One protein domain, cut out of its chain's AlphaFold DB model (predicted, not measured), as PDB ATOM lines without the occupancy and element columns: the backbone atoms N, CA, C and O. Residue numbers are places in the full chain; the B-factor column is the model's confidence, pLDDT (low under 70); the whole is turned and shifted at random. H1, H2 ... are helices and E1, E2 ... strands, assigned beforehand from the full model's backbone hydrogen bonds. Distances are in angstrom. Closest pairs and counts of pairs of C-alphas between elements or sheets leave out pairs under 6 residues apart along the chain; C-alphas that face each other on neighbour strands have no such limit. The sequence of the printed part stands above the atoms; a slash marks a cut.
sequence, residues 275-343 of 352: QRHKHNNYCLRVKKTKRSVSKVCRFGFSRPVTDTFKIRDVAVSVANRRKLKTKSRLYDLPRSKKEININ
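This is residues 275 to 343 of the 352 residues of the protein "Helitron_like_N domain-containing protein" of Ooceraea biroi (UniProt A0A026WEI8). This domain has little regular structure: a body mostly of loops, with a two-strand hairpin, E1 and E2, whose tip, residues 288 to 293, sticks out at one end, and one short helix, H1, along another edge. Of 69 printed residues, 19 are in named elements, in the order E1, E2, H1; the sheet is antiparallel and the class mixed. It is only just compact, close to loose, with a radius of gyration of the C-alphas of 12.8 A and spans of 34 by 29 by 20 A.

E1, residues 284 to 288, begins at C-alpha 284 (226.422, 235.048, 183.461) and is 12.9 A long. E2, residues 293 to 297, measures 13.4 A. H1, residues 314 to 322, measures 12.8 A and ends at C-alpha 322 (225.222, 220.023, 181.042).

E1 and E2 form a hairpin with a tight link, antiparallel at 146 degrees; N 285 and O 296 are 2.8 A apart, within hydrogen-bond range. E1 and H1 are apart. In H1 every O i to N i+4 pair is within hydrogen-bond range. Residues 310 to 311 pair with 331 to 332, antiparallel.

The printed part has no cut. The link from E2 to H1 is long, 16 residues. The C-alphas of Gln 275 and Asn 343 are 5.1 A apart. Residues 324 to 327 have pLDDT under 70.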
ATOM      1  N   GLN A 275     229.987 233.963 201.172       94.81
ATOM      2  CA  GLN A 275     228.979 233.006 200.692       94.81
ATOM      3  C   GLN A 275     227.851 233.661 199.891       94.81
ATOM      4  O   GLN A 275     227.079 232.959 199.237       94.81
ATOM      5  N   ARG A 276     227.749 234.994 199.884       95.31
ATOM      6  CA  ARG A 276     226.744 235.713 199.095       95.31
ATOM      7  C   ARG A 276     227.184 235.876 197.641       95.31
ATOM      8  O   ARG A 276     228.059 236.673 197.313       95.31
ATOM      9  N   HIS A 277     226.504 235.168 196.747       94.44
ATOM     10  CA  HIS A 277     226.676 235.286 195.306       94.44
ATOM     11  C   HIS A 277     226.220 236.660 194.799       94.44
ATOM     12  O   HIS A 277     225.083 237.082 195.018       94.44
ATOM     13  N   LYS A 278     227.103 237.329 194.055       94.12
ATOM     14  CA  LYS A 278     226.811 238.547 193.289       94.12
ATOM     15  C   LYS A 278     227.098 238.262 191.820       94.12
ATOM     16  O   LYS A 278     228.163 237.744 191.480       94.12
ATOM     17  N   HIS A 279     226.142 238.554 190.938       93.38
ATOM     18  CA  HIS A 279     226.337 238.284 189.516       93.38
ATOM     19  C   HIS A 279     227.461 239.144 188.934       93.38
ATOM     20  O   HIS A 279     227.539 240.342 189.173       93.38
ATOM     21  N   ASN A 280     228.304 238.506 188.130       91.88
ATOM     22  CA  ASN A 280     229.354 239.134 187.340       91.88
ATOM     23  C   ASN A 280     229.433 238.486 185.943       91.88
ATOM     24  O   ASN A 280     228.773 237.475 185.667       91.88
ATOM     25  N   ASN A 281     230.288 239.035 185.078       90.75
ATOM     26  CA  ASN A 281     230.494 238.540 183.710       90.75
ATOM     27  C   ASN A 281     230.991 237.086 183.661       90.75
ATOM     28  O   ASN A 281     230.728 236.375 182.696       90.75
ATOM     29  N   TYR A 282     231.667 236.612 184.711       88.69
ATOM     30  CA  TYR A 282     232.141 235.232 184.780       88.69
ATOM     31  C   TYR A 282     230.992 234.223 184.955       88.69
ATOM     32  O   TYR A 282     230.996 233.145 184.336       88.69
ATOM     33  N   CYS A 283     229.998 234.558 185.783       91.19
ATOM     34  CA  CYS A 283     228.882 233.664 186.081       91.19
ATOM     35  C   CYS A 283     227.757 233.715 185.035       91.19
ATOM     36  O   CYS A 283     227.108 232.693 184.795       91.19
ATOM     37  N   LEU A 284     227.514 234.872 184.414       90.81
ATOM     38  CA  LEU A 284     226.422 235.048 183.461       90.81
ATOM     39  C   LEU A 284     226.784 234.407 182.118       90.81
ATOM     40  O   LEU A 284     227.834 234.673 181.541       90.81
ATOM     41  N   ARG A 285     225.902 233.546 181.611       88.12
ATOM     42  CA  ARG A 285     226.037 232.882 180.312       88.12
ATOM     43  C   ARG A 285     224.815 233.160 179.465       88.12
ATOM     44  O   ARG A 285     223.693 233.181 179.965       88.12
ATOM     45  N   VAL A 286     225.043 233.366 178.175       87.81
ATOM     46  CA  VAL A 286     223.964 233.547 177.209       87.81
ATOM     47  C   VAL A 286     223.364 232.182 176.898       87.81
ATOM     48  O   VAL A 286     224.062 231.263 176.474       87.81
ATOM     49  N   LYS A 287     222.059 232.057 177.105       82.31
ATOM     50  CA  LYS A 287     221.265 230.890 176.748       82.31
ATOM     51  C   LYS A 287     220.355 231.261 175.589       82.31
ATOM     52  O   LYS A 287     219.451 232.082 175.740       82.31
ATOM     53  N   LYS A 288     220.605 230.635 174.441       82.94
ATOM     54  CA  LYS A 288     219.752 230.731 173.256       82.94
ATOM     55  C   LYS A 288     218.743 229.587 173.286       82.94
ATOM     56  O   LYS A 288     219.115 228.424 173.428       82.94
ATOM     57  N   THR A 289     217.468 229.921 173.184       78.50
ATOM     58  CA  THR A 289     216.387 228.966 172.928       78.50
ATOM     59  C   THR A 289     215.753 229.307 171.583       78.50
ATOM     60  O   THR A 289     215.974 230.402 171.072       78.50
ATOM     61  N   LYS A 290     214.936 228.409 171.016       80.31
ATOM     62  CA  LYS A 290     214.234 228.665 169.742       80.31
ATOM     63  C   LYS A 290     213.376 229.945 169.757       80.31
ATOM     64  O   LYS A 290     213.029 230.432 168.695       80.31
ATOM     65  N   ARG A 291     213.015 230.459 170.944       80.75
ATOM     66  CA  ARG A 291     212.087 231.588 171.130       80.75
ATOM     67  C   ARG A 291     212.708 232.823 171.788       80.75
ATOM     68  O   ARG A 291     212.114 233.888 171.724       80.75
ATOM     69  N   SER A 292     213.860 232.706 172.456       83.94
ATOM     70  CA  SER A 292     214.459 233.836 173.179       83.94
ATOM     71  C   SER A 292     215.942 233.649 173.489       83.94
ATOM     72  O   SER A 292     216.437 232.525 173.650       83.94
ATOM     73  N   VAL A 293     216.642 234.777 173.631       85.88
ATOM     74  CA  VAL A 293     218.008 234.863 174.155       85.88
ATOM     75  C   VAL A 293     217.939 235.456 175.558       85.88
ATOM     76  O   VAL A 293     217.406 236.543 175.747       85.88
ATOM     77  N   SER A 294     218.466 234.748 176.555       86.50
ATOM     78  CA  SER A 294     218.467 235.198 177.955       86.50
ATOM     79  C   SER A 294     219.848 235.040 178.583       86.50
ATOM     80  O   SER A 294     220.626 234.174 178.182       86.50
ATOM     81  N   LYS A 295     220.176 235.870 179.579       88.06
ATOM     82  CA  LYS A 295     221.362 235.672 180.422       88.06
ATOM     83  C   LYS A 295     220.964 234.849 181.643       88.06
ATOM     84  O   LYS A 295     220.068 235.235 182.385       88.06
ATOM     85  N   VAL A 296     221.640 233.727 181.856       88.44
ATOM     86  CA  VAL A 296     221.417 232.832 182.998       88.44
ATOM     87  C   VAL A 296     222.710 232.629 183.769       88.44
ATOM     88  O   VAL A 296     223.798 232.577 183.197       88.44
ATOM     89  N   CYS A 297     222.613 232.489 185.086       88.88
ATOM     90  CA  CYS A 297     223.775 232.173 185.901       88.88
ATOM     91  C   CYS A 297     224.166 230.706 185.727       88.88
ATOM     92  O   CYS A 297     223.383 229.814 186.054       88.88
ATOM     93  N   ARG A 298     225.405 230.433 185.297       86.69
ATOM     94  CA  ARG A 298     225.927 229.057 185.174       86.69
ATOM     95  C   ARG A 298     225.936 228.287 186.494       86.69
ATOM     96  O   ARG A 298     225.964 227.062 186.488       86.69
ATOM     97  N   PHE A 299     225.943 229.004 187.618       87.25
ATOM     98  CA  PHE A 299     225.901 228.413 188.951       87.25
ATOM     99  C   PHE A 299     224.476 228.154 189.436       87.25
ATOM    100  O   PHE A 299     224.316 227.476 190.446       87.25
ATOM    101  N   GLY A 300     223.450 228.635 188.724       87.38
ATOM    102  CA  GLY A 300     222.040 228.435 189.066       87.38
ATOM    103  C   GLY A 300     221.529 229.349 190.182       87.38
ATOM    104  O   GLY A 300     220.715 228.900 190.982       87.38
ATOM    105  N   PHE A 301     222.046 230.580 190.261       91.06
ATOM    106  CA  PHE A 301     221.493 231.651 191.097       91.06
ATOM    107  C   PHE A 301     220.498 232.520 190.303       91.06
ATOM    108  O   PHE A 301     220.703 232.711 189.103       91.06
ATOM    109  N   SER A 302     219.461 233.077 190.935       91.94
ATOM    110  CA  SER A 302     219.083 232.871 192.344       91.94
ATOM    111  C   SER A 302     218.541 231.453 192.609       91.94
ATOM    112  O   SER A 302     218.050 230.775 191.704       91.94
ATOM    113  N   ARG A 303     218.711 230.958 193.840       91.38
ATOM    114  CA  ARG A 303     218.217 229.642 194.279       91.38
ATOM    115  C   ARG A 303     216.705 229.694 194.526       91.38
ATOM    116  O   ARG A 303     216.206 230.744 194.931       91.38
ATOM    117  N   PRO A 304     215.974 228.585 194.310       90.88
ATOM    118  CA  PRO A 304     214.547 228.539 194.605       90.88
ATOM    119  C   PRO A 304     214.288 228.698 196.109       90.88
ATOM    120  O   PRO A 304     215.044 228.189 196.935       90.88
ATOM    121  N   VAL A 305     213.199 229.391 196.439       94.25
ATOM    122  CA  VAL A 305     212.628 229.433 197.792       94.25
ATOM    123  C   VAL A 305     211.878 228.123 198.014       94.25
ATOM    124  O   VAL A 305     211.108 227.693 197.151       94.25
ATOM    125  N   THR A 306     212.145 227.458 199.130       93.00
ATOM    126  CA  THR A 306     211.526 226.176 199.482       93.00
ATOM    127  C   THR A 306     211.545 226.024 200.995       93.00
ATOM    128  O   THR A 306     212.555 226.340 201.618       93.00
ATOM    129  N   ASP A 307     210.448 225.553 201.577       92.69
ATOM    130  CA  ASP A 307     210.353 225.353 203.030       92.69
ATOM    131  C   ASP A 307     210.910 223.990 203.447       92.69
ATOM    132  O   ASP A 307     211.453 223.835 204.536       92.69
ATOM    133  N   THR A 308     210.854 223.016 202.537       92.75
ATOM    134  CA  THR A 308     211.368 221.660 202.731       92.75
ATOM    135  C   THR A 308     212.594 221.392 201.864       92.75
ATOM    136  O   THR A 308     212.775 221.997 200.796       92.75
ATOM    137  N   PHE A 309     213.441 220.474 202.333       94.31
ATOM    138  CA  PHE A 309     214.568 219.963 201.563       94.31
ATOM    139  C   PHE A 309     214.049 219.190 200.350       94.31
ATOM    140  O   PHE A 309     213.110 218.401 200.459       94.31
ATOM    141  N   LYS A 310     214.671 219.389 199.187       91.69
ATOM    142  CA  LYS A 310     214.328 218.652 197.963       91.69
ATOM    143  C   LYS A 310     215.557 217.942 197.433       91.69
ATOM    144  O   LYS A 310     216.456 218.609 196.927       91.69
ATOM    145  N   ILE A 311     215.570 216.614 197.503       90.38
ATOM    146  CA  ILE A 311     216.554 215.774 196.815       90.38
ATOM    147  C   ILE A 311     216.031 215.390 195.428       90.38
ATOM    148  O   ILE A 311     214.823 215.289 195.206       90.38
ATOM    149  N   ARG A 312     216.934 215.241 194.463       88.50
ATOM    150  CA  ARG A 312     216.632 214.832 193.090       88.50
ATOM    151  C   ARG A 312     217.470 213.629 192.717       88.50
ATOM    152  O   ARG A 312     218.540 213.414 193.275       88.50
ATOM    153  N   ASP A 313     217.022 212.927 191.687       85.25
ATOM    154  CA  ASP A 313     217.807 211.874 191.063       85.25
ATOM    155  C   ASP A 313     219.155 212.402 190.514       85.25
ATOM    156  O   ASP A 313     219.256 213.513 189.962       85.25
ATOM    157  N   VAL A 314     220.201 211.587 190.666       83.00
ATOM    158  CA  VAL A 314     221.577 211.924 190.278       83.00
ATOM    159  C   VAL A 314     221.696 212.064 188.762       83.00
ATOM    160  O   VAL A 314     222.258 213.056 188.282       83.00
ATOM    161  N   ALA A 315     221.143 211.119 187.996       81.44
ATOM    162  CA  ALA A 315     221.253 211.107 186.539       81.44
ATOM    163  C   ALA A 315     220.544 212.325 185.927       81.44
ATOM    164  O   ALA A 315     221.116 213.032 185.085       81.44
ATOM    165  N   VAL A 316     219.346 212.646 186.424       80.56
ATOM    166  CA  VAL A 316     218.590 213.847 186.033       80.56
ATOM    167  C   VAL A 316     219.381 215.121 186.341       80.56
ATOM    168  O   VAL A 316     219.466 216.024 185.499       80.56
ATOM    169  N   SER A 317     220.000 215.200 187.520       81.25
ATOM    170  CA  SER A 317     220.782 216.367 187.945       81.25
ATOM    171  C   SER A 317     222.007 216.589 187.054       81.25
ATOM    172  O   SER A 317     222.218 217.696 186.541       81.25
ATOM    173  N   VAL A 318     222.773 215.529 186.774       78.62
ATOM    174  CA  VAL A 318     223.950 215.575 185.888       78.62
ATOM    175  C   VAL A 318     223.556 215.973 184.461       78.62
ATOM    176  O   VAL A 318     224.170 216.877 183.878       78.62
ATOM    177  N   ALA A 319     222.501 215.368 183.909       76.44
ATOM    178  CA  ALA A 319     222.018 215.667 182.561       76.44
ATOM    179  C   ALA A 319     221.543 217.125 182.421       76.44
ATOM    180  O   ALA A 319     221.866 217.811 181.442       76.44
ATOM    181  N   ASN A 320     220.814 217.635 183.419       77.69
ATOM    182  CA  ASN A 320     220.303 219.005 183.414       77.69
ATOM    183  C   ASN A 320     221.410 220.053 183.587       77.69
ATOM    184  O   ASN A 320     221.300 221.149 183.023       77.69
ATOM    185  N   ARG A 321     222.490 219.725 184.311       73.06
ATOM    186  CA  ARG A 321     223.645 220.618 184.508       73.06
ATOM    187  C   ARG A 321     224.373 220.905 183.202       73.06
ATOM    188  O   ARG A 321     224.653 222.067 182.914       73.06
ATOM    189  N   ARG A 322     224.594 219.877 182.372       71.62
ATOM    190  CA  ARG A 322     225.222 220.023 181.042       71.62
ATOM    191  C   ARG A 322     224.423 220.945 180.116       71.62
ATOM    192  O   ARG A 322     225.004 221.689 179.338       71.62
ATOM    193  N   LYS A 323     223.090 220.934 180.229       70.50
ATOM    194  CA  LYS A 323     222.176 221.710 179.370       70.50
ATOM    195  C   LYS A 323     221.824 223.102 179.919       70.50
ATOM    196  O   LYS A 323     220.935 223.752 179.366       70.50
ATOM    197  N   LEU A 324     222.451 223.550 181.017       66.44
ATOM    198  CA  LEU A 324     222.116 224.805 181.719       66.44
ATOM    199  C   LEU A 324     220.594 224.963 181.933       66.44
ATOM    200  O   LEU A 324     220.005 226.036 181.730       66.44
ATOM    201  N   LYS A 325     219.917 223.858 182.265       67.06
ATOM    202  CA  LYS A 325     218.491 223.870 182.605       67.06
ATOM    203  C   LYS A 325     218.308 224.322 184.058       67.06
ATOM    204  O   LYS A 325     219.187 224.135 184.903       67.06
ATOM    205  N   THR A 326     217.160 224.939 184.329       59.22
ATOM    206  CA  THR A 326     216.688 225.200 185.694       59.22
ATOM    207  C   THR A 326     216.564 223.859 186.439       59.22
ATOM    208  O   THR A 326     216.255 222.847 185.814       59.22
ATOM    209  N   LYS A 327     216.841 223.828 187.756       60.62
ATOM    210  CA  LYS A 327     216.812 222.613 188.614       60.62
ATOM    211  C   LYS A 327     217.891 221.545 188.322       60.62
ATOM    212  O   LYS A 327     217.637 220.352 188.416       60.62
ATOM    213  N   SER A 328     219.108 221.962 187.978       70.62
ATOM    214  CA  SER A 328     220.238 221.057 187.687       70.62
ATOM    215  C   SER A 328     221.065 220.614 188.902       70.62
ATOM    216  O   SER A 328     222.040 219.880 188.747       70.62
ATOM    217  N   ARG A 329     220.729 221.080 190.108       82.50
ATOM    218  CA  ARG A 329     221.407 220.663 191.339       82.50
ATOM    219  C   ARG A 329     220.783 219.404 191.911       82.50
ATOM    220  O   ARG A 329     219.564 219.274 191.883       82.50
ATOM    221  N   LEU A 330     221.632 218.570 192.507       88.38
ATOM    222  CA  LEU A 330     221.227 217.343 193.184       88.38
ATOM    223  C   LEU A 330     220.208 217.602 194.295       88.38
ATOM    224  O   LEU A 330     219.239 216.866 194.415       88.38
ATOM    225  N   TYR A 331     220.393 218.672 195.064       92.00
ATOM    226  CA  TYR A 331     219.473 219.041 196.127       92.00
ATOM    227  C   TYR A 331     219.266 220.553 196.220       92.00
ATOM    228  O   TYR A 331     220.092 221.336 195.734       92.00
ATOM    229  N   ASP A 332     218.167 220.941 196.867       92.50
ATOM    230  CA  ASP A 332     217.924 222.292 197.369       92.50
ATOM    231  C   ASP A 332     217.684 222.248 198.885       92.50
ATOM    232  O   ASP A 332     216.846 221.483 199.365       92.50
ATOM    233  N   LEU A 333     218.397 223.105 199.620       95.50
ATOM    234  CA  LEU A 333     218.146 223.353 201.041       95.50
ATOM    235  C   LEU A 333     216.896 224.221 201.248       95.50
ATOM    236  O   LEU A 333     216.614 225.066 200.390       95.50
ATOM    237  N   PRO A 334     216.221 224.099 202.407       95.19
ATOM    238  CA  PRO A 334     215.235 225.070 202.863       95.19
ATOM    239  C   PRO A 334     215.789 226.500 202.833       95.19
ATOM    240  O   PRO A 334     216.809 226.798 203.456       95.19
ATOM    241  N   ARG A 335     215.130 227.394 202.092       95.12
ATOM    242  CA  ARG A 335     215.622 228.743 201.774       95.12
ATOM    243  C   ARG A 335     214.505 229.764 201.819       95.12
ATOM    244  O   ARG A 335     213.496 229.595 201.141       95.12
ATOM    245  N   SER A 336     214.740 230.866 202.526       95.62
ATOM    246  CA  SER A 336     213.878 232.052 202.489       95.62
ATOM    247  C   SER A 336     214.213 232.976 201.309       95.62
ATOM    248  O   SER A 336     215.270 232.869 200.680       95.62
ATOM    249  N   LYS A 337     213.350 233.971 201.051       95.06
ATOM    250  CA  LYS A 337     213.585 235.016 200.032       95.06
ATOM    251  C   LYS A 337     214.910 235.771 200.226       95.06
ATOM    252  O   LYS A 337     215.523 236.174 199.243       95.06
ATOM    253  N   LYS A 338     215.377 235.941 201.470       95.12
ATOM    254  CA  LYS A 338     216.633 236.650 201.787       95.12
ATOM    255  C   LYS A 338     217.883 235.808 201.494       95.12
ATOM    256  O   LYS A 338     218.970 236.351 201.319       95.12
ATOM    257  N   GLU A 339     217.732 234.488 201.400       96.25
ATOM    258  CA  GLU A 339     218.836 233.521 201.313       96.25
ATOM    259  C   GLU A 339     219.043 232.969 199.902       96.25
ATOM    260  O   GLU A 339     219.942 232.162 199.670       96.25
ATOM    261  N   ILE A 340     218.249 233.414 198.927       95.62
ATOM    262  CA  ILE A 340     218.285 232.906 197.547       95.62
ATOM    263  C   ILE A 340     219.656 233.060 196.874       95.62
ATOM    264  O   ILE A 340     219.949 232.352 195.915       95.62
ATOM    265  N   ASN A 341     220.504 233.961 197.371       95.81
ATOM    266  CA  ASN A 341     221.849 234.213 196.853       95.81
ATOM    267  C   ASN A 341     222.967 233.728 197.786       95.81
ATOM    268  O   ASN A 341     224.122 234.052 197.550       95.81
ATOM    269  N   ILE A 342     222.659 232.963 198.832       96.50
ATOM    270  CA  ILE A 342     223.670 232.402 199.738       96.50
ATOM    271  C   ILE A 342     224.089 231.018 199.228       96.50
ATOM    272  O   ILE A 342     223.237 230.196 198.892       96.50
ATOM    273  N   ASN A 343     225.384 230.741 199.115       95.00
ATOM    274  CA  ASN A 343     225.894 229.397 198.837       95.00
ATOM    275  C   ASN A 343     225.568 228.435 199.988       95.00
ATOM    276  O   ASN A 343     225.294 228.858 201.104       95.00
TER     277      ASN A 343